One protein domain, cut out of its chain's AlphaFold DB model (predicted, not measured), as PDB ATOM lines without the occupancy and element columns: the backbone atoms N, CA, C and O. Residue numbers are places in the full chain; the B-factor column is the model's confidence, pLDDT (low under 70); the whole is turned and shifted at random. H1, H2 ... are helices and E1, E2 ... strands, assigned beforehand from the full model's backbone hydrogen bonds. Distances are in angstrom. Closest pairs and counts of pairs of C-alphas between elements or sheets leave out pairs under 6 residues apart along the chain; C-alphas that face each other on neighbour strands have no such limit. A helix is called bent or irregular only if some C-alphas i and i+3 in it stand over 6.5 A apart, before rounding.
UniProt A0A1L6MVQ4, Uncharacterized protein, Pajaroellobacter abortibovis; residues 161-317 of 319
ATOM      1  N   THR A 161     -26.017   9.720   5.581       86.12
ATOM      2  CA  THR A 161     -26.782  10.820   4.990       86.12
ATOM      3  C   THR A 161     -28.255  10.444   4.979       86.12
ATOM      4  O   THR A 161     -28.611   9.369   4.495       86.12
ATOM      5  N   PHE A 162     -29.100  11.332   5.482       85.56
ATOM      6  CA  PHE A 162     -30.537  11.133   5.523       85.56
ATOM      7  C   PHE A 162     -31.219  12.097   4.559       85.56
ATOM      8  O   PHE A 162     -30.945  13.294   4.551       85.56
ATOM      9  N   SER A 163     -32.135  11.577   3.748       83.44
ATOM     10  CA  SER A 163     -33.033  12.404   2.952       83.44
ATOM     11  C   SER A 163     -34.430  11.808   2.994       83.44
ATOM     12  O   SER A 163     -34.609  10.593   2.930       83.44
ATOM     13  N   LEU A 164     -35.423  12.681   3.123       82.62
ATOM     14  CA  LEU A 164     -36.824  12.297   3.113       82.62
ATOM     15  C   LEU A 164     -37.611  13.363   2.360       82.62
ATOM     16  O   LEU A 164     -37.471  14.559   2.627       82.62
ATOM     17  N   LYS A 165     -38.434  12.939   1.398       87.69
ATOM     18  CA  LYS A 165     -39.256  13.869   0.622       87.69
ATOM     19  C   LYS A 165     -40.360  14.422   1.513       87.69
ATOM     20  O   LYS A 165     -40.960  13.685   2.288       87.69
ATOM     21  N   GLU A 166     -40.684  15.702   1.344       86.44
ATOM     22  CA  GLU A 166     -41.745  16.367   2.113       86.44
ATOM     23  C   GLU A 166     -43.076  15.606   2.091       86.44
ATOM     24  O   GLU A 166     -43.719  15.469   3.127       86.44
ATOM     25  N   ALA A 167     -43.453  15.045   0.936       88.81
ATOM     26  CA  ALA A 167     -44.676  14.259   0.772       88.81
ATOM     27  C   ALA A 167     -44.754  13.026   1.694       88.81
ATOM     28  O   ALA A 167     -45.847  12.539   1.953       88.81
ATOM     29  N   GLN A 168     -43.619  12.525   2.192       90.62
ATOM     30  CA  GLN A 168     -43.574  11.339   3.049       90.62
ATOM     31  C   GLN A 168     -43.857  11.659   4.518       90.62
ATOM     32  O   GLN A 168     -44.332  10.783   5.228       90.62
ATOM     33  N   TRP A 169     -43.569  12.881   4.982       92.75
ATOM     34  CA  TRP A 169     -43.652  13.222   6.408       92.75
ATOM     35  C   TRP A 169     -44.571  14.395   6.729       92.75
ATOM     36  O   TRP A 169     -45.123  14.440   7.825       92.75
ATOM     37  N   LYS A 170     -44.776  15.343   5.804       95.38
ATOM     38  CA  LYS A 170     -45.685  16.476   6.037       95.38
ATOM     39  C   LYS A 170     -47.090  16.027   6.451       95.38
ATOM     40  O   LYS A 170     -47.612  16.635   7.382       95.38
ATOM     41  N   PRO A 171     -47.690  14.976   5.847       96.94
ATOM     42  CA  PRO A 171     -49.001  14.494   6.276       96.94
ATOM     43  C   PRO A 171     -49.053  14.090   7.755       96.94
ATOM     44  O   PRO A 171     -50.064  14.333   8.399       96.94
ATOM     45  N   TRP A 172     -47.965  13.560   8.325       97.44
ATOM     46  CA  TRP A 172     -47.900  13.184   9.745       97.44
ATOM     47  C   TRP A 172     -48.031  14.390  10.682       97.44
ATOM     48  O   TRP A 172     -48.541  14.270  11.797       97.44
ATOM     49  N   LEU A 173     -47.554  15.555  10.231       97.88
ATOM     50  CA  LEU A 173     -47.538  16.792  11.011       97.88
ATOM     51  C   LEU A 173     -48.739  17.702  10.728       97.88
ATOM     52  O   LEU A 173     -48.823  18.786  11.302       97.88
ATOM     53  N   LYS A 174     -49.653  17.293   9.845       97.94
ATOM     54  CA  LYS A 174     -50.911  17.994   9.578       97.94
ATOM     55  C   LYS A 174     -51.984  17.617  10.590       97.94
ATOM     56  O   LYS A 174     -51.970  16.509  11.133       97.94
ATOM     57  N   LYS A 175     -52.956  18.517  10.774       96.69
ATOM     58  CA  LYS A 175     -54.156  18.215  11.559       96.69
ATOM     59  C   LYS A 175     -54.812  16.914  11.091       96.69
ATOM     60  O   LYS A 175     -55.058  16.745   9.900       96.69
ATOM     61  N   GLY A 176     -55.123  16.031  12.039       94.19
ATOM     62  CA  GLY A 176     -55.792  14.752  11.769       94.19
ATOM     63  C   GLY A 176     -54.950  13.729  10.996       94.19
ATOM     64  O   GLY A 176     -55.457  12.660  10.670       94.19
ATOM     65  N   GLY A 177     -53.678  14.022  10.708       94.88
ATOM     66  CA  GLY A 177     -52.784  13.087  10.033       94.88
ATOM     67  C   GLY A 177     -52.504  11.851  10.886       94.88
ATOM     68  O   GLY A 177     -52.294  11.951  12.096       94.88
ATOM     69  N   GLU A 178     -52.465  10.674  10.272       95.06
ATOM     70  CA  GLU A 178     -52.038   9.464  10.968       95.06
ATOM     71  C   GLU A 178     -50.508   9.416  11.036       95.06
ATOM     72  O   GLU A 178     -49.818   9.622  10.034       95.06
ATOM     73  N   VAL A 179     -49.969   9.149  12.227       95.50
ATOM     74  CA  VAL A 179     -48.536   8.919  12.423       95.50
ATOM     75  C   VAL A 179     -48.348   7.442  12.748       95.50
ATOM     76  O   VAL A 179     -48.684   7.041  13.866       95.50
ATOM     77  N   PRO A 180     -47.803   6.630  11.822       95.00
ATOM     78  CA  PRO A 180     -47.509   5.234  12.109       95.00
ATOM     79  C   PRO A 180     -46.655   5.117  13.372       95.00
ATOM     80  O   PRO A 180     -45.732   5.912  13.573       95.00
ATOM     81  N   SER A 181     -46.929   4.119  14.213       94.06
ATOM     82  CA  SER A 181     -46.207   3.916  15.478       94.06
ATOM     83  C   SER A 181     -44.689   3.842  15.269       94.06
ATOM     84  O   SER A 181     -43.934   4.497  15.988       94.06
ATOM     85  N   SER A 182     -44.248   3.155  14.211       93.31
ATOM     86  CA  SER A 182     -42.843   3.058  13.790       93.31
ATOM     87  C   SER A 182     -42.218   4.395  13.374       93.31
ATOM     88  O   SER A 182     -41.004   4.558  13.450       93.31
ATOM     89  N   SER A 183     -43.030   5.359  12.939       94.50
ATOM     90  CA  SER A 183     -42.591   6.666  12.435       94.50
ATOM     91  C   SER A 183     -42.753   7.790  13.459       94.50
ATOM     92  O   SER A 183     -42.301   8.906  13.207       94.50
ATOM     93  N   ARG A 184     -43.361   7.525  14.625       94.75
ATOM     94  CA  ARG A 184     -43.668   8.557  15.629       94.75
ATOM     95  C   ARG A 184     -42.421   9.299  16.109       94.75
ATOM     96  O   ARG A 184     -42.429  10.525  16.145       94.75
ATOM     97  N   SER A 185     -41.337   8.575  16.398       94.31
ATOM     98  CA  SER A 185     -40.058   9.184  16.793       94.31
ATOM     99  C   SER A 185     -39.495  10.103  15.703       94.31
ATOM    100  O   SER A 185     -39.053  11.216  15.982       94.31
ATOM    101  N   LEU A 186     -39.553   9.679  14.439       94.56
ATOM    102  CA  LEU A 186     -39.086  10.493  13.321       94.56
ATOM    103  C   LEU A 186     -39.974  11.731  13.112       94.56
ATOM    104  O   LEU A 186     -39.454  12.807  12.832       94.56
ATOM    105  N   ALA A 187     -41.292  11.609  13.289       96.12
ATOM    106  CA  ALA A 187     -42.220  12.734  13.194       96.12
ATOM    107  C   ALA A 187     -41.923  13.815  14.250       96.12
ATOM    108  O   ALA A 187     -41.863  14.995  13.904       96.12
ATOM    109  N   VAL A 188     -41.649  13.413  15.500       96.25
ATOM    110  CA  VAL A 188     -41.200  14.332  16.564       96.25
ATOM    111  C   VAL A 188     -39.932  15.063  16.127       96.25
ATOM    112  O   VAL A 188     -39.892  16.289  16.136       96.25
ATOM    113  N   GLN A 189     -38.914  14.325  15.676       96.31
ATOM    114  CA  GLN A 189     -37.635  14.907  15.265       96.31
ATOM    115  C   GLN A 189     -37.784  15.863  14.069       96.31
ATOM    116  O   GLN A 189     -37.214  16.946  14.067       96.31
ATOM    117  N   LEU A 190     -38.604  15.535  13.070       95.50
ATOM    118  CA  LEU A 190     -38.862  16.430  11.935       95.50
ATOM    119  C   LEU A 190     -39.627  17.696  12.348       95.50
ATOM    120  O   LEU A 190     -39.324  18.782  11.853       95.50
ATOM    121  N   SER A 191     -40.576  17.576  13.279       96.69
ATOM    122  CA  SER A 191     -41.273  18.729  13.854       96.69
ATOM    123  C   SER A 191     -40.303  19.642  14.618       96.69
ATOM    124  O   SER A 191     -40.228  20.842  14.347       96.69
ATOM    125  N   THR A 192     -39.471  19.067  15.491       97.62
ATOM    126  CA  THR A 192     -38.402  19.775  16.210       97.62
ATOM    127  C   THR A 192     -37.433  20.471  15.251       97.62
ATOM    128  O   THR A 192     -37.086  21.630  15.475       97.62
ATOM    129  N   LEU A 193     -37.004  19.797  14.179       96.44
ATOM    130  CA  LEU A 193     -36.098  20.348  13.171       96.44
ATOM    131  C   LEU A 193     -36.674  21.601  12.508       96.44
ATOM    132  O   LEU A 193     -35.970  22.598  12.381       96.44
ATOM    133  N   LEU A 194     -37.948  21.565  12.103       96.19
ATOM    134  CA  LEU A 194     -38.605  22.712  11.472       96.19
ATOM    135  C   LEU A 194     -38.620  23.932  12.389       96.19
ATOM    136  O   LEU A 194     -38.277  25.029  11.952       96.19
ATOM    137  N   VAL A 195     -39.007  23.739  13.651       98.25
ATOM    138  CA  VAL A 195     -39.020  24.817  14.647       98.25
ATOM    139  C   VAL A 195     -37.606  25.355  14.858       98.25
ATOM    140  O   VAL A 195     -37.399  26.567  14.826       98.25
ATOM    141  N   PHE A 196     -36.626  24.464  15.028       98.38
ATOM    142  CA  PHE A 196     -35.239  24.844  15.266       98.38
ATOM    143  C   PHE A 196     -34.634  25.607  14.082       98.38
ATOM    144  O   PHE A 196     -34.022  26.653  14.283       98.38
ATOM    145  N   ASP A 197     -34.860  25.157  12.846       97.25
ATOM    146  CA  ASP A 197     -34.352  25.831  11.650       97.25
ATOM    147  C   ASP A 197     -35.002  27.191  11.416       97.25
ATOM    148  O   ASP A 197     -34.311  28.120  10.996       97.25
ATOM    149  N   VAL A 198     -36.300  27.341  11.710       98.00
ATOM    150  CA  VAL A 198     -36.909  28.674  11.730       98.00
ATOM    151  C   VAL A 198     -36.232  29.511  12.807       98.00
ATOM    152  O   VAL A 198     -35.755  30.587  12.489       98.00
ATOM    153  N   LEU A 199     -36.096  29.034  14.044       98.56
ATOM    154  CA  LEU A 199     -35.510  29.822  15.133       98.56
ATOM    155  C   LEU A 199     -34.100  30.338  14.794       98.56
ATOM    156  O   LEU A 199     -33.815  31.534  14.917       98.56
ATOM    157  N   ILE A 200     -33.224  29.466  14.292       98.12
ATOM    158  CA  ILE A 200     -31.850  29.846  13.929       98.12
ATOM    159  C   ILE A 200     -31.752  30.515  12.554       98.12
ATOM    160  O   ILE A 200     -30.695  31.027  12.200       98.12
ATOM    161  N   GLY A 201     -32.832  30.535  11.773       97.50
ATOM    162  CA  GLY A 201     -32.845  31.102  10.429       97.50
ATOM    163  C   GLY A 201     -32.038  30.283   9.418       97.50
ATOM    164  O   GLY A 201     -31.436  30.867   8.518       97.50
ATOM    165  N   ASN A 202     -31.987  28.953   9.562       96.75
ATOM    166  CA  ASN A 202     -31.289  28.088   8.614       96.75
ATOM    167  C   ASN A 202     -32.137  27.871   7.353       96.75
ATOM    168  O   ASN A 202     -33.174  27.201   7.365       96.75
ATOM    169  N   TRP A 203     -31.686  28.445   6.242       93.56
ATOM    170  CA  TRP A 203     -32.376  28.357   4.954       93.56
ATOM    171  C   TRP A 203     -31.933  27.162   4.096       93.56
ATOM    172  O   TRP A 203     -32.616  26.849   3.122       93.56
ATOM    173  N   ASP A 204     -30.829  26.487   4.442       91.31
ATOM    174  CA  ASP A 204     -30.189  25.472   3.585       91.31
ATOM    175  C   ASP A 204     -30.412  24.020   4.056       91.31
ATOM    176  O   ASP A 204     -29.891  23.077   3.466       91.31
ATOM    177  N   ARG A 205     -31.209  23.787   5.109       91.44
ATOM    178  CA  ARG A 205     -31.419  22.433   5.664       91.44
ATOM    179  C   ARG A 205     -31.919  21.417   4.639       91.44
ATOM    180  O   ARG A 205     -31.526  20.255   4.646       91.44
ATOM    181  N   TRP A 206     -32.867  21.848   3.817       83.31
ATOM    182  CA  TRP A 206     -33.682  20.972   2.974       83.31
ATOM    183  C   TRP A 206     -33.074  20.767   1.579       83.31
ATOM    184  O   TRP A 206     -33.741  20.259   0.677       83.31
ATOM    185  N   SER A 207     -31.812  21.160   1.410       77.62
ATOM    186  CA  SER A 207     -30.971  20.946   0.236       77.62
ATOM    187  C   SER A 207     -29.735  20.124   0.616       77.62
ATOM    188  O   SER A 207     -29.405  19.958   1.786       77.62
ATOM    189  N   GLY A 208     -29.059  19.549  -0.382       66.75
ATOM    190  CA  GLY A 208     -27.664  19.111  -0.232       66.75
ATOM    191  C   GLY A 208     -27.369  17.923   0.697       66.75
ATOM    192  O   GLY A 208     -26.196  17.638   0.905       66.75
ATOM    193  N   ASN A 209     -28.375  17.193   1.201       76.25
ATOM    194  CA  ASN A 209     -28.219  16.138   2.222       76.25
ATOM    195  C   ASN A 209     -27.670  16.656   3.569       76.25
ATOM    196  O   ASN A 209     -26.887  15.972   4.229       76.25
ATOM    197  N   ASN A 210     -28.126  17.834   4.010       83.56
ATOM    198  CA  ASN A 210     -27.723  18.487   5.268       83.56
ATOM    199  C   ASN A 210     -28.409  17.896   6.525       83.56
ATOM    200  O   ASN A 210     -28.645  18.579   7.529       83.56
ATOM    201  N   LEU A 211     -28.747  16.607   6.452       87.38
ATOM    202  CA  LEU A 211     -29.311  15.801   7.524       87.38
ATOM    203  C   LEU A 211     -28.524  14.502   7.650       87.38
ATOM    204  O   LEU A 211     -28.250  13.815   6.662       87.38
ATOM    205  N   GLY A 212     -28.191  14.159   8.888       90.00
ATOM    206  CA  GLY A 212     -27.586  12.880   9.225       90.00
ATOM    207  C   GLY A 212     -28.566  11.984   9.960       90.00
ATOM    208  O   GLY A 212     -29.436  12.470  10.666       90.00
ATOM    209  N   LEU A 213     -28.387  10.678   9.865       91.31
ATOM    210  CA  LEU A 213     -28.978   9.712  10.779       91.31
ATOM    211  C   LEU A 213     -27.849   9.083  11.591       91.31
ATOM    212  O   LEU A 213     -26.803   8.738  11.033       91.31
ATOM    213  N   TYR A 214     -28.067   8.931  12.895       91.81
ATOM    214  CA  TYR A 214     -27.247   8.108  13.773       91.81
ATOM    215  C   TYR A 214     -27.927   6.739  13.936       91.81
ATOM    216  O   TYR A 214     -28.870   6.618  14.723       91.81
ATOM    217  N   PRO A 215     -27.492   5.699  13.193       90.12
ATOM    218  CA  PRO A 215     -28.196   4.418  13.134       90.12
ATOM    219  C   PRO A 215     -28.469   3.743  14.486       90.12
ATOM    220  O   PRO A 215     -29.568   3.207  14.630       90.12
ATOM    221  N   PRO A 216     -27.557   3.777  15.484       88.69
ATOM    222  CA  PRO A 216     -27.777   3.083  16.752       88.69
ATOM    223  C   PRO A 216     -29.042   3.511  17.498       88.69
ATOM    224  O   PRO A 216     -29.644   2.690  18.178       88.69
ATOM    225  N   THR A 217     -29.460   4.774  17.363       88.06
ATOM    226  CA  THR A 217     -30.662   5.299  18.036       88.06
ATOM    227  C   THR A 217     -31.718   5.828  17.070       88.06
ATOM    228  O   THR A 217     -32.746   6.331  17.514       88.06
ATOM    229  N   GLN A 218     -31.473   5.750  15.756       90.69
ATOM    230  CA  GLN A 218     -32.304   6.385  14.725       90.69
ATOM    231  C   GLN A 218     -32.504   7.895  14.971       90.69
ATOM    232  O   GLN A 218     -33.530   8.478  14.613       90.69
ATOM    233  N   MET A 219     -31.513   8.536  15.597       92.31
ATOM    234  CA  MET A 219     -31.534   9.970  15.866       92.31
ATOM    235  C   MET A 219     -31.139  10.743  14.608       92.31
ATOM    236  O   MET A 219     -30.054  10.551  14.057       92.31
ATOM    237  N   LEU A 220     -32.017  11.635  14.173       93.69
ATOM    238  CA  LEU A 220     -31.789  12.616  13.130       93.69
ATOM    239  C   LEU A 220     -30.822  13.674  13.660       93.69
ATOM    240  O   LEU A 220     -31.150  14.411  14.582       93.69
ATOM    241  N   LEU A 221     -29.634  13.737  13.074       93.69
ATOM    242  CA  LEU A 221     -28.582  14.688  13.394       93.69
ATOM    243  C   LEU A 221     -28.803  15.989  12.627       93.69
ATOM    244  O   LEU A 221     -28.859  16.000  11.392       93.69
ATOM    245  N   TYR A 222     -28.866  17.090  13.365       94.06
ATOM    246  CA  TYR A 222     -28.942  18.434  12.811       94.06
ATOM    247  C   TYR A 222     -27.510  18.929  12.653       94.06
ATOM    248  O   TYR A 222     -26.812  19.180  13.635       94.06
ATOM    249  N   ILE A 223     -27.038  18.986  11.414       91.88
ATOM    250  CA  ILE A 223     -25.650  19.298  11.056       91.88
ATOM    251  C   ILE A 223     -25.611  20.388   9.992       91.88
ATOM    252  O   ILE A 223     -26.609  20.624   9.333       91.88
ATOM    253  N   ASP A 224     -24.466  21.017   9.775       90.94
ATOM    254  CA  ASP A 224     -24.306  22.035   8.732       90.94
ATOM    255  C   ASP A 224     -25.191  23.279   8.949       90.94
ATOM    256  O   ASP A 224     -26.201  23.520   8.284       90.94
ATOM    257  N   HIS A 225     -24.810  24.079   9.946       95.44
ATOM    258  CA  HIS A 225     -25.510  25.312  10.322       95.44
ATOM    259  C   HIS A 225     -24.903  26.565   9.678       95.44
ATOM    260  O   HIS A 225     -25.221  27.686  10.078       95.44
ATOM    261  N   ASP A 226     -24.057  26.415   8.655       90.94
ATOM    262  CA  ASP A 226     -23.436  27.549   7.956       90.94
ATOM    263  C   ASP A 226     -24.474  28.493   7.316       90.94
ATOM    264  O   ASP A 226     -24.188  29.674   7.103       90.94
ATOM    265  N   GLY A 227     -25.675  27.982   7.022       93.31
ATOM    266  CA  GLY A 227     -26.833  28.722   6.516       93.31
ATOM    267  C   GLY A 227     -27.641  29.488   7.576       93.31
ATOM    268  O   GLY A 227     -28.627  30.122   7.220       93.31
ATOM    269  N   ALA A 228     -27.263  29.451   8.856       96.62
ATOM    270  CA  ALA A 228     -28.017  30.062   9.955       96.62
ATOM    271  C   ALA A 228     -27.559  31.491  10.323       96.62
ATOM    272  O   ALA A 228     -26.509  31.964   9.891       96.62
ATOM    273  N   PHE A 229     -28.355  32.168  11.157       97.50
ATOM    274  CA  PHE A 229     -28.044  33.429  11.850       97.50
ATOM    275  C   PHE A 229     -27.697  34.633  10.957       97.50
ATOM    276  O   PHE A 229     -27.049  35.582  11.399       97.50
ATOM    277  N   PHE A 230     -28.150  34.629   9.705       95.69
ATOM    278  CA  PHE A 230     -28.029  35.789   8.826       95.69
ATOM    279  C   PHE A 230     -28.945  36.926   9.285       95.69
ATOM    280  O   PHE A 230     -30.096  36.695   9.664       95.69
ATOM    281  N   TYR A 231     -28.424  38.150   9.211       93.81
ATOM    282  CA  TYR A 231     -29.190  39.367   9.438       93.81
ATOM    283  C   TYR A 231     -28.722  40.478   8.476       93.81
ATOM    284  O   TYR A 231     -27.523  40.777   8.462       93.81
ATOM    285  N   PRO A 232     -29.622  41.086   7.678       94.25
ATOM    286  CA  PRO A 232     -31.035  40.720   7.520       94.25
ATOM    287  C   PRO A 232     -31.217  39.293   6.973       94.25
ATOM    288  O   PRO A 232     -30.277  38.674   6.466       94.25
ATOM    289  N   GLU A 233     -32.426  38.751   7.115       92.00
ATOM    290  CA  GLU A 233     -32.732  37.383   6.688       92.00
ATOM    291  C   GLU A 233     -32.627  37.225   5.162       92.00
ATOM    292  O   GLU A 233     -33.119  38.071   4.410       92.00
ATOM    293  N   PRO A 234     -32.031  36.128   4.664       92.69
ATOM    294  CA  PRO A 234     -31.990  35.858   3.239       92.69
ATOM    295  C   PRO A 234     -33.389  35.463   2.742       92.69
ATOM    296  O   PRO A 234     -34.075  34.685   3.413       92.69
ATOM    297  N   PRO A 235     -33.796  35.866   1.521       93.88
ATOM    298  CA  PRO A 235     -35.107  35.514   0.961       93.88
ATOM    299  C   PRO A 235     -35.400  34.006   0.930       93.88
ATOM    300  O   PRO A 235     -36.551  33.581   1.016       93.88
ATOM    301  N   LEU A 236     -34.356  33.173   0.840       93.50
ATOM    302  CA  LEU A 236     -34.473  31.712   0.847       93.50
ATOM    303  C   LEU A 236     -35.095  31.160   2.137       93.50
ATOM    304  O   LEU A 236     -35.746  30.114   2.081       93.50
ATOM    305  N   LEU A 237     -34.981  31.871   3.265       93.75
ATOM    306  CA  LEU A 237     -35.580  31.455   4.534       93.75
ATOM    307  C   LEU A 237     -37.113  31.374   4.464       93.75
ATOM    308  O   LEU A 237     -37.725  30.577   5.180       93.75
ATOM    309  N   GLN A 238     -37.746  32.106   3.539       94.56
ATOM    310  CA  GLN A 238     -39.189  32.031   3.315       94.56
ATOM    311  C   GLN A 238     -39.651  30.608   2.961       94.56
ATOM    312  O   GLN A 238     -40.757  30.205   3.321       94.56
ATOM    313  N   LYS A 239     -38.795  29.797   2.319       93.56
ATOM    314  CA  LYS A 239     -39.094  28.383   2.032       93.56
ATOM    315  C   LYS A 239     -39.167  27.538   3.305       93.56
ATOM    316  O   LYS A 239     -39.995  26.628   3.367       93.56
ATOM    317  N   THR A 240     -38.328  27.824   4.301       93.56
ATOM    318  CA  THR A 240     -38.362  27.167   5.617       93.56
ATOM    319  C   THR A 240     -39.591  27.620   6.406       93.56
ATOM    320  O   THR A 240     -40.338  26.778   6.899       93.56
ATOM    321  N   ARG A 241     -39.886  28.931   6.432       95.88
ATOM    322  CA  ARG A 241     -41.099  29.475   7.075       95.88
ATOM    323  C   ARG A 241     -42.377  28.887   6.485       95.88
ATOM    324  O   ARG A 241     -43.266  28.492   7.233       95.88
ATOM    325  N   LYS A 242     -42.447  28.746   5.158       95.88
ATOM    326  CA  LYS A 242     -43.588  28.108   4.498       95.88
ATOM    327  C   LYS A 242     -43.785  26.663   4.965       95.88
ATOM    328  O   LYS A 242     -44.906  26.292   5.278       95.88
ATOM    329  N   LYS A 243     -42.716  25.862   5.083       95.31
ATOM    330  CA  LYS A 243     -42.823  24.485   5.612       95.31
ATOM    331  C   LYS A 243     -43.384  24.461   7.033       95.31
ATOM    332  O   LYS A 243     -44.219  23.613   7.316       95.31
ATOM    333  N   PHE A 244     -42.948  25.386   7.889       97.06
ATOM    334  CA  PHE A 244     -43.486  25.541   9.242       97.06
ATOM    335  C   PHE A 244     -44.984  25.897   9.219       97.06
ATOM    336  O   PHE A 244     -45.776  25.291   9.930       97.06
ATOM    337  N   GLN A 245     -45.397  26.846   8.375       97.25
ATOM    338  CA  GLN A 245     -46.807  27.241   8.252       97.25
ATOM    339  C   GLN A 245     -47.683  26.106   7.704       97.25
ATOM    340  O   GLN A 245     -48.834  25.952   8.120       97.25
ATOM    341  N   ASP A 246     -47.117  25.300   6.804       96.81
ATOM    342  CA  ASP A 246     -47.751  24.142   6.186       96.81
ATOM    343  C   ASP A 246     -47.899  22.945   7.152       96.81
ATOM    344  O   ASP A 246     -48.456  21.938   6.731       96.81
ATOM    345  N   VAL A 247     -47.457  22.997   8.412       98.06
ATOM    346  CA  VAL A 247     -47.682  21.926   9.408       98.06
ATOM    347  C   VAL A 247     -48.408  22.456  10.638       98.06
ATOM    348  O   VAL A 247     -48.446  23.660  10.868       98.06
ATOM    349  N   ASP A 248     -49.010  21.563  11.416       98.38
ATOM    350  CA  ASP A 248     -49.892  21.923  12.526       98.38
ATOM    351  C   ASP A 248     -49.446  21.344  13.873       98.38
ATOM    352  O   ASP A 248     -49.860  21.877  14.892       98.38
ATOM    353  N   ARG A 249     -48.580  20.322  13.888       98.44
ATOM    354  CA  ARG A 249     -48.189  19.560  15.088       98.44
ATOM    355  C   ARG A 249     -46.746  19.814  15.530       98.44
ATOM    356  O   ARG A 249     -45.803  19.596  14.762       98.44
ATOM    357  N   PHE A 250     -46.578  20.185  16.796       98.44
ATOM    358  CA  PHE A 250     -45.329  20.635  17.416       98.44
ATOM    359  C   PHE A 250     -45.087  19.983  18.786       98.44
ATOM    360  O   PHE A 250     -46.016  19.473  19.413       98.44
ATOM    361  N   SER A 251     -43.826  19.981  19.241       96.69
ATOM    362  CA  SER A 251     -43.460  19.543  20.599       96.69
ATOM    363  C   SER A 251     -43.732  20.637  21.617       96.69
ATOM    364  O   SER A 251     -43.242  21.760  21.477       96.69
ATOM    365  N   ARG A 252     -44.485  20.285  22.659       97.75
ATOM    366  CA  ARG A 252     -44.797  21.148  23.795       97.75
ATOM    367  C   ARG A 252     -43.525  21.584  24.510       97.75
ATOM    368  O   ARG A 252     -43.306  22.786  24.643       97.75
ATOM    369  N   GLY A 253     -42.657  20.642  24.882       95.81
ATOM    370  CA  GLY A 253     -41.395  20.938  25.559       95.81
ATOM    371  C   GLY A 253     -40.514  21.936  24.802       95.81
ATOM    372  O   GLY A 253     -39.975  22.863  25.406       95.81
ATOM    373  N   LEU A 254     -40.413  21.815  23.471       97.81
ATOM    374  CA  LEU A 254     -39.631  22.761  22.668       97.81
ATOM    375  C   LEU A 254     -40.249  24.165  22.643       97.81
ATOM    376  O   LEU A 254     -39.525  25.151  22.779       97.81
ATOM    377  N   ILE A 255     -41.566  24.270  22.453       98.38
ATOM    378  CA  ILE A 255     -42.249  25.570  22.417       98.38
ATOM    379  C   ILE A 255     -42.136  26.281  23.770       98.38
ATOM    380  O   ILE A 255     -41.819  27.472  23.803       98.38
ATOM    381  N   GLU A 256     -42.296  25.558  24.880       97.38
ATOM    382  CA  GLU A 256     -42.095  26.128  26.216       97.38
ATOM    383  C   GLU A 256     -40.633  26.523  26.465       97.38
ATOM    384  O   GLU A 256     -40.368  27.601  26.995       97.38
ATOM    385  N   ALA A 257     -39.660  25.725  26.011       97.25
ATOM    386  CA  ALA A 257     -38.247  26.089  26.115       97.25
ATOM    387  C   ALA A 257     -37.919  27.382  25.346       97.25
ATOM    388  O   ALA A 257     -37.158  28.213  25.843       97.25
ATOM    389  N   ILE A 258     -38.515  27.587  24.164       97.94
ATOM    390  CA  ILE A 258     -38.379  28.837  23.399       97.94
ATOM    391  C   ILE A 258     -39.009  30.003  24.162       97.94
ATOM    392  O   ILE A 258     -38.375  31.051  24.279       97.94
ATOM    393  N   ARG A 259     -40.215  29.826  24.713       96.50
ATOM    394  CA  ARG A 259     -40.892  30.858  25.511       96.50
ATOM    395  C   ARG A 259     -40.033  31.291  26.700       96.50
ATOM    396  O   ARG A 259     -39.794  32.477  26.876       96.50
ATOM    397  N   VAL A 260     -39.486  30.330  27.440       95.31
ATOM    398  CA  VAL A 260     -38.613  30.564  28.600       95.31
ATOM    399  C   VAL A 260     -37.248  31.152  28.215       95.31
ATOM    400  O   VAL A 260     -36.630  31.869  29.002       95.31
ATOM    401  N   LEU A 261     -36.716  30.826  27.036       95.44
ATOM    402  CA  LEU A 261     -35.459  31.397  26.543       95.44
ATOM    403  C   LEU A 261     -35.615  32.868  26.133       95.44
ATOM    404  O   LEU A 261     -34.669  33.644  26.259       95.44
ATOM    405  N   LEU A 262     -36.782  33.218  25.595       94.00
ATOM    406  CA  LEU A 262     -37.078  34.529  25.017       94.00
ATOM    407  C   LEU A 262     -37.948  35.403  25.913       94.00
ATOM    408  O   LEU A 262     -38.420  36.444  25.455       94.00
ATOM    409  N   ASP A 263     -38.126  34.986  27.162       90.94
ATOM    410  CA  ASP A 263     -38.832  35.740  28.180       90.94
ATOM    411  C   ASP A 263     -38.316  37.188  28.222       90.94
ATOM    412  O   ASP A 263     -37.104  37.443  28.234       90.94
ATOM    413  N   GLN A 264     -39.254  38.134  28.180       82.00
ATOM    414  CA  GLN A 264     -38.954  39.562  28.132       82.00
ATOM    415  C   GLN A 264     -38.273  40.029  29.418       82.00
ATOM    416  O   GLN A 264     -37.425  40.920  29.347       82.00
ATOM    417  N   ASP A 265     -38.563  39.367  30.538       87.25
ATOM    418  CA  ASP A 265     -37.965  39.655  31.840       87.25
ATOM    419  C   ASP A 265     -36.572  39.018  31.992       87.25
ATOM    420  O   ASP A 265     -35.855  39.293  32.953       87.25
ATOM    421  N   ASN A 266     -36.142  38.188  31.032       84.19
ATOM    422  CA  ASN A 266     -34.853  37.498  31.064       84.19
ATOM    423  C   ASN A 266     -34.063  37.658  29.757       84.19
ATOM    424  O   ASN A 266     -33.619  36.695  29.120       84.19
ATOM    425  N   GLN A 267     -33.856  38.910  29.346       78.19
ATOM    426  CA  GLN A 267     -33.142  39.215  28.106       78.19
ATOM    427  C   GLN A 267     -31.693  38.707  28.116       78.19
ATOM    428  O   GLN A 267     -31.163  38.320  27.072       78.19
ATOM    429  N   GLU A 268     -31.058  38.634  29.280       89.69
ATOM    430  CA  GLU A 268     -29.673  38.183  29.411       89.69
ATOM    431  C   GLU A 268     -29.504  36.684  29.140       89.69
ATOM    432  O   GLU A 268     -28.423  36.257  28.730       89.69
ATOM    433  N   LYS A 269     -30.565  35.874  29.274       93.69
ATOM    434  CA  LYS A 269     -30.480  34.422  29.083       93.69
ATOM    435  C   LYS A 269     -29.992  34.036  27.697       93.69
ATOM    436  O   LYS A 269     -29.076  33.227  27.581       93.69
ATOM    437  N   LEU A 270     -30.559  34.627  26.643       94.88
ATOM    438  CA  LEU A 270     -30.124  34.343  25.273       94.88
ATOM    439  C   LEU A 270     -28.663  34.768  25.054       94.88
ATOM    440  O   LEU A 270     -27.909  34.049  24.402       94.88
ATOM    441  N   ILE A 271     -28.255  35.907  25.622       94.75
ATOM    442  CA  ILE A 271     -26.876  36.407  25.531       94.75
ATOM    443  C   ILE A 271     -25.920  35.431  26.220       94.75
ATOM    444  O   ILE A 271     -24.933  35.031  25.613       94.75
ATOM    445  N   SER A 272     -26.247  34.992  27.435       95.38
ATOM    446  CA  SER A 272     -25.467  34.016  28.201       95.38
ATOM    447  C   SER A 272     -25.372  32.660  27.491       95.38
ATOM    448  O   SER A 272     -24.293  32.078  27.392       95.38
ATOM    449  N   VAL A 273     -26.482  32.186  26.910       95.88
ATOM    450  CA  VAL A 273     -26.532  30.934  26.139       95.88
ATOM    451  C   VAL A 273     -25.622  30.990  24.917       95.88
ATOM    452  O   VAL A 273     -24.838  30.068  24.695       95.88
ATOM    453  N   ILE A 274     -25.726  32.044  24.105       96.75
ATOM    454  CA  ILE A 274     -24.913  32.170  22.889       96.75
ATOM    455  C   ILE A 274     -23.457  32.450  23.250       96.75
ATOM    456  O   ILE A 274     -22.562  31.826  22.680       96.75
ATOM    457  N   GLY A 275     -23.227  33.337  24.213       96.06
ATOM    458  CA  GLY A 275     -21.926  33.673  24.765       96.06
ATOM    459  C   GLY A 275     -20.945  34.247  23.744       96.06
ATOM    460  O   GLY A 275     -21.299  34.883  22.747       96.06
ATOM    461  N   GLU A 276     -19.672  33.993  24.011       95.50
ATOM    462  CA  GLU A 276     -18.549  34.595  23.299       95.50
ATOM    463  C   GLU A 276     -17.767  33.555  22.481       95.50
ATOM    464  O   GLU A 276     -17.792  32.353  22.777       95.50
ATOM    465  N   GLU A 277     -17.082  34.015  21.431       92.06
ATOM    466  CA  GLU A 277     -16.067  33.232  20.713       92.06
ATOM    467  C   GLU A 277     -14.794  33.088  21.552       92.06
ATOM    468  O   GLU A 277     -14.229  31.996  21.648       92.06
ATOM    469  N   GLN A 278     -14.382  34.208  22.143       88.12
ATOM    470  CA  GLN A 278     -13.278  34.388  23.077       88.12
ATOM    471  C   GLN A 278     -13.619  35.569  23.993       88.12
ATOM    472  O   GLN A 278     -14.478  36.372  23.635       88.12
ATOM    473  N   THR A 279     -12.925  35.704  25.123       90.00
ATOM    474  CA  THR A 279     -13.199  36.753  26.117       90.00
ATOM    475  C   THR A 279     -13.345  38.138  25.485       90.00
ATOM    476  O   THR A 279     -12.417  38.633  24.841       90.00
ATOM    477  N   GLY A 280     -14.514  38.751  25.673       92.88
ATOM    478  CA  GLY A 280     -14.850  40.085  25.175       92.88
ATOM    479  C   GLY A 280     -15.224  40.154  23.690       92.88
ATOM    480  O   GLY A 280     -15.419  41.249  23.165       92.88
ATOM    481  N   VAL A 281     -15.324  39.017  22.991       92.69
ATOM    482  CA  VAL A 281     -15.739  38.948  21.582       92.69
ATOM    483  C   VAL A 281     -17.021  38.119  21.457       92.69
ATOM    484  O   VAL A 281     -16.960  36.885  21.510       92.69
ATOM    485  N   PRO A 282     -18.183  38.761  21.228       95.88
ATOM    486  CA  PRO A 282     -19.449  38.062  21.036       95.88
ATOM    487  C   PRO A 282     -19.378  37.010  19.924       95.88
ATOM    488  O   PRO A 282     -18.810  37.253  18.853       95.88
ATOM    489  N   LEU A 283     -19.987  35.843  20.157       96.94
ATOM    490  CA  LEU A 283     -20.016  34.774  19.157       96.94
ATOM    491  C   LEU A 283     -20.859  35.176  17.935       96.94
ATOM    492  O   LEU A 283     -20.477  34.914  16.795       96.94
ATOM    493  N   LEU A 284     -21.991  35.841  18.166       96.94
ATOM    494  CA  LEU A 284     -22.881  36.357  17.128       96.94
ATOM    495  C   LEU A 284     -22.941  37.888  17.170       96.94
ATOM    496  O   LEU A 284     -22.717  38.504  18.210       96.94
ATOM    497  N   SER A 285     -23.255  38.506  16.029       96.06
ATOM    498  CA  SER A 285     -23.510  39.949  15.961       96.06
ATOM    499  C   SER A 285     -24.828  40.313  16.653       96.06
ATOM    500  O   SER A 285     -25.726  39.480  16.777       96.06
ATOM    501  N   SER A 286     -24.987  41.581  17.040       95.69
ATOM    502  CA  SER A 286     -26.242  42.094  17.610       95.69
ATOM    503  C   SER A 286     -27.449  41.850  16.695       95.69
ATOM    504  O   SER A 286     -28.484  41.394  17.167       95.69
ATOM    505  N   GLY A 287     -27.298  42.056  15.382       96.94
ATOM    506  CA  GLY A 287     -28.353  41.767  14.404       96.94
ATOM    507  C   GLY A 287     -28.722  40.280  14.342       96.94
ATOM    508  O   GLY A 287     -29.897  39.929  14.314       96.94
ATOM    509  N   ALA A 288     -27.740  39.377  14.396       96.88
ATOM    510  CA  ALA A 288     -28.021  37.942  14.442       96.88
ATOM    511  C   ALA A 288     -28.783  37.545  15.721       96.88
ATOM    512  O   ALA A 288     -29.728  36.757  15.651       96.88
ATOM    513  N   MET A 289     -28.422  38.137  16.867       96.81
ATOM    514  CA  MET A 289     -29.131  37.965  18.142       96.81
ATOM    515  C   MET A 289     -30.569  38.492  18.076       96.81
ATOM    516  O   MET A 289     -31.491  37.812  18.527       96.81
ATOM    517  N   GLN A 290     -30.770  39.666  17.471       96.06
ATOM    518  CA  GLN A 290     -32.093  40.234  17.213       96.06
ATOM    519  C   GLN A 290     -32.940  39.295  16.345       96.06
ATOM    520  O   GLN A 290     -34.062  38.967  16.721       96.06
ATOM    521  N   GLY A 291     -32.375  38.764  15.258       97.25
ATOM    522  CA  GLY A 291     -33.078  37.824  14.387       97.25
ATOM    523  C   GLY A 291     -33.548  36.551  15.106       97.25
ATOM    524  O   GLY A 291     -34.626  36.047  14.802       97.25
ATOM    525  N   ILE A 292     -32.791  36.025  16.083       97.75
ATOM    526  CA  ILE A 292     -33.249  34.878  16.896       97.75
ATOM    527  C   ILE A 292     -34.519  35.249  17.670       97.75
ATOM    528  O   ILE A 292     -35.478  34.477  17.673       97.75
ATOM    529  N   ARG A 293     -34.545  36.433  18.300       96.81
ATOM    530  CA  ARG A 293     -35.715  36.905  19.055       96.81
ATOM    531  C   ARG A 293     -36.923  37.103  18.155       96.81
ATOM    532  O   ARG A 293     -37.982  36.568  18.456       96.81
ATOM    533  N   GLU A 294     -36.755  37.811  17.043       96.81
ATOM    534  CA  GLU A 294     -37.836  38.082  16.089       96.81
ATOM    535  C   GLU A 294     -38.449  36.784  15.553       96.81
ATOM    536  O   GLU A 294     -39.670  36.629  15.517       96.81
ATOM    537  N   ARG A 295     -37.611  35.805  15.192       98.25
ATOM    538  CA  ARG A 295     -38.087  34.498  14.723       98.25
ATOM    539  C   ARG A 295     -38.752  33.688  15.817       98.25
ATOM    540  O   ARG A 295     -39.757  33.040  15.543       98.25
ATOM    541  N   GLY A 296     -38.227  33.721  17.036       97.94
ATOM    542  CA  GLY A 296     -38.840  33.034  18.162       97.94
ATOM    543  C   GLY A 296     -40.196  33.617  18.554       97.94
ATOM    544  O   GLY A 296     -41.148  32.857  18.694       97.94
ATOM    545  N   ILE A 297     -40.324  34.945  18.623       97.56
ATOM    546  CA  ILE A 297     -41.613  35.630  18.827       97.56
ATOM    547  C   ILE A 297     -42.590  35.237  17.718       97.56
ATOM    548  O   ILE A 297     -43.700  34.793  18.003       97.56
ATOM    549  N   TRP A 298     -42.149  35.288  16.457       98.31
ATOM    550  CA  TRP A 298     -42.975  34.870  15.329       98.31
ATOM    551  C   TRP A 298     -43.438  33.411  15.450       98.31
ATOM    552  O   TRP A 298     -44.611  33.134  15.211       98.31
ATOM    553  N   ILE A 299     -42.556  32.478  15.838       98.75
ATOM    554  CA  ILE A 299     -42.924  31.072  16.078       98.75
ATOM    555  C   ILE A 299     -44.050  31.007  17.112       98.75
ATOM    556  O   ILE A 299     -45.083  30.406  16.830       98.75
ATOM    557  N   LEU A 300     -43.874  31.647  18.272       98.56
ATOM    558  CA  LEU A 300     -44.857  31.627  19.358       98.56
ATOM    559  C   LEU A 300     -46.210  32.190  18.901       98.56
ATOM    560  O   LEU A 300     -47.238  31.554  19.115       98.56
ATOM    561  N   GLU A 301     -46.221  33.310  18.177       98.44
ATOM    562  CA  GLU A 301     -47.447  33.879  17.608       98.44
ATOM    563  C   GLU A 301     -48.147  32.934  16.622       98.44
ATOM    564  O   GLU A 301     -49.375  32.832  16.622       98.44
ATOM    565  N   GLN A 302     -47.395  32.245  15.755       98.62
ATOM    566  CA  GLN A 302     -47.992  31.284  14.826       98.62
ATOM    567  C   GLN A 302     -48.567  30.066  15.556       98.62
ATOM    568  O   GLN A 302     -49.609  29.553  15.143       98.62
ATOM    569  N   ILE A 303     -47.909  29.605  16.623       98.50
ATOM    570  CA  ILE A 303     -48.412  28.512  17.459       98.50
ATOM    571  C   ILE A 303     -49.731  28.918  18.115       98.50
ATOM    572  O   ILE A 303     -50.707  28.182  17.989       98.50
ATOM    573  N   GLU A 304     -49.813  30.104  18.724       98.50
ATOM    574  CA  GLU A 304     -51.058  30.580  19.342       98.50
ATOM    575  C   GLU A 304     -52.187  30.761  18.315       98.50
ATOM    576  O   GLU A 304     -53.317  30.334  18.554       98.50
ATOM    577  N   LYS A 305     -51.881  31.276  17.114       98.56
ATOM    578  CA  LYS A 305     -52.854  31.337  16.007       98.56
ATOM    579  C   LYS A 305     -53.385  29.957  15.624       98.56
ATOM    580  O   LYS A 305     -54.580  29.808  15.389       98.56
ATOM    581  N   LYS A 306     -52.522  28.940  15.560       98.56
ATOM    582  CA  LYS A 306     -52.947  27.565  15.268       98.56
ATOM    583  C   LYS A 306     -53.774  26.983  16.414       98.56
ATOM    584  O   LYS A 306     -54.799  26.364  16.141       98.56
ATOM    585  N   LYS A 307     -53.382  27.211  17.674       98.56
ATOM    586  CA  LYS A 307     -54.107  26.726  18.864       98.56
ATOM    587  C   LYS A 307     -55.524  27.287  18.919       98.56
ATOM    588  O   LYS A 307     -56.461  26.525  19.125       98.56
ATOM    589  N   ALA A 308     -55.694  28.575  18.623       98.44
ATOM    590  CA  ALA A 308     -57.005  29.223  18.589       98.44
ATOM    591  C   ALA A 308     -57.986  28.590  17.578       98.44
ATOM    592  O   ALA A 308     -59.195  28.665  17.772       98.44
ATOM    593  N   ILE A 309     -57.481  27.966  16.507       98.06
ATOM    594  CA  ILE A 309     -58.304  27.366  15.443       98.06
ATOM    595  C   ILE A 309     -58.452  25.850  15.634       98.06
ATOM    596  O   ILE A 309     -59.510  25.282  15.361       98.06
ATOM    597  N   LEU A 310     -57.377  25.169  16.037       98.06
ATOM    598  CA  LEU A 310     -57.290  23.706  16.030       98.06
ATOM    599  C   LEU A 310     -57.388  23.074  17.422       98.06
ATOM    600  O   LEU A 310     -57.665  21.880  17.509       98.06
ATOM    601  N   GLY A 311     -57.184  23.857  18.479       97.94
ATOM    602  CA  GLY A 311     -57.077  23.392  19.857       97.94
ATOM    603  C   GLY A 311     -55.652  22.998  20.258       97.94
ATOM    604  O   GLY A 311     -54.827  22.579  19.442       97.94
ATOM    605  N   ASP A 312     -55.369  23.116  21.554       97.50
ATOM    606  CA  ASP A 312     -54.046  22.888  22.140       97.50
ATOM    607  C   ASP A 312     -53.508  21.475  21.920       97.50
ATOM    608  O   ASP A 312     -52.325  21.316  21.628       97.50
ATOM    609  N   SER A 313     -54.351  20.450  22.052       96.19
ATOM    610  CA  SER A 313     -53.946  19.046  21.895       96.19
ATOM    611  C   SER A 313     -53.575  18.689  20.457       96.19
ATOM    612  O   SER A 313     -52.740  17.813  20.241       96.19
ATOM    613  N   GLU A 314     -54.156  19.376  19.471       97.00
ATOM    614  CA  GLU A 314     -53.807  19.172  18.067       97.00
ATOM    615  C   GLU A 314     -52.502  19.884  17.710       97.00
ATOM    616  O   GLU A 314     -51.732  19.374  16.904       97.00
ATOM    617  N   VAL A 315     -52.231  21.050  18.302       98.38
ATOM    618  CA  VAL A 315     -51.037  21.834  17.960       98.38
ATOM    619  C   VAL A 315     -49.820  21.402  18.759       98.38
ATOM    620  O   VAL A 315     -48.756  21.163  18.195       98.38
ATOM    621  N   LEU A 316     -49.969  21.254  20.070       97.88
ATOM    622  CA  LEU A 316     -48.938  20.761  20.980       97.88
ATOM    623  C   LEU A 316     -49.100  19.244  21.141       97.88
ATOM    624  O   LEU A 316     -49.357  18.731  22.231       97.88
ATOM    625  N   TYR A 317     -49.024  18.568  19.994       97.44
ATOM    626  CA  TYR A 317     -49.333  17.151  19.806       97.44
ATOM    627  C   TYR A 317     -48.244  16.209  20.335       97.44
ATOM    628  O   TYR A 317     -48.523  15.059  20.674       97.44
TER     629      TYR A 317
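This is residues 161 to 317 of the 319 residues of an uncharacterized protein of Pajaroellobacter abortibovis (UniProt A0A1L6MVQ4). Two long helices, H2 and H6, make the core as a lopsided V, the last part of H2 meeting the middle stretch of H6, with H3 and H4 covering this V from opposite sides. H1 crosses H2, the hairpin of E1 and E2 packs beside H2 through E2, H5 and E3 reach to one far end, and H7 folds back on residues 303 to 307 of H6. The printed part has 157 residues, with seven named helices and three named strands in the order H1 H2 E1 E2 H3 H4 H5 E3 H6 H7; E1 and E2 form an antiparallel sheet, and the class is mostly helix. The whole is compact, with a radius of gyration of the C-alphas of 16.1 A and spans of 49 by 38 by 31 A.

Begin at H1, residues 166 to 173, which touches H2, residues 181 to 200, about perpendicular at 83 degrees; their closest C-alphas are those of Trp 172 and Ala 187, 6.7 A apart. Next look at the hairpin of E1, residues 211 to 214, and E2, residues 219 to 222, where N 221 and O 212 are within hydrogen-bond range at 2.7 A. The closest C-alphas of H2 and E2 are those of Gln 189 and Leu 220, 6.6 A apart. H3, residues 237 to 245, touches H2 at a steep tilt of 43 degrees, opposite ways, closest at the C-alphas of Leu 194 and Phe 244, 6.1 A. H4, residues 252 to 261, touches H6, residues 286 to 310, closest at Ile 258 and Gly 296, C-alphas 6.7 A apart. H2 touches H6 with residues 195 to 200 alone, at a steep tilt of 45 degrees, opposite ways; the C-alphas of Leu 199 and Arg 295 are closest at 5.4 A. H5, residues 264 to 274, and E3, residues 276 to 278, meet only through their link; E3 pairs with no named strand. H7, residues 312 to 315, touches H6, closest at the C-alphas of Lys 307 and Val 315, 5.8 A. In H3 and H4 every O i to N i+4 pair is within hydrogen-bond range; the counts are 14 of 16 in H2, 20 of 21 in H6, 1 of 4 in H1 with 3 of 5 for O i to N i+3, and 3 of 7 in H5 with 5 of 8; H7 is too short for an O i to N i+4 pair.

Find C-alpha 166 at (-41.745, 16.367, 2.113), where H1 begins. H2 runs 29.7 A from C-alpha 181 at (-46.207, 3.916, 15.478), and H6 runs 36.1 A to C-alpha 310 at (-57.290, 23.706, 16.030). H1, H2 and H5 are irregular: C-alphas 168 and 171 are 7.1 A apart, 182 and 185 7.4 A, 265 and 268 8.8 A.

Look for the two C-alphas farthest apart at Glu 178 and Gly 280, 50.2 A. The printed part has no cut, and the link from E2 to H3, residues 223 to 236, is long. The mean pLDDT of the printed part is 94.1, and residue 208 is under 70.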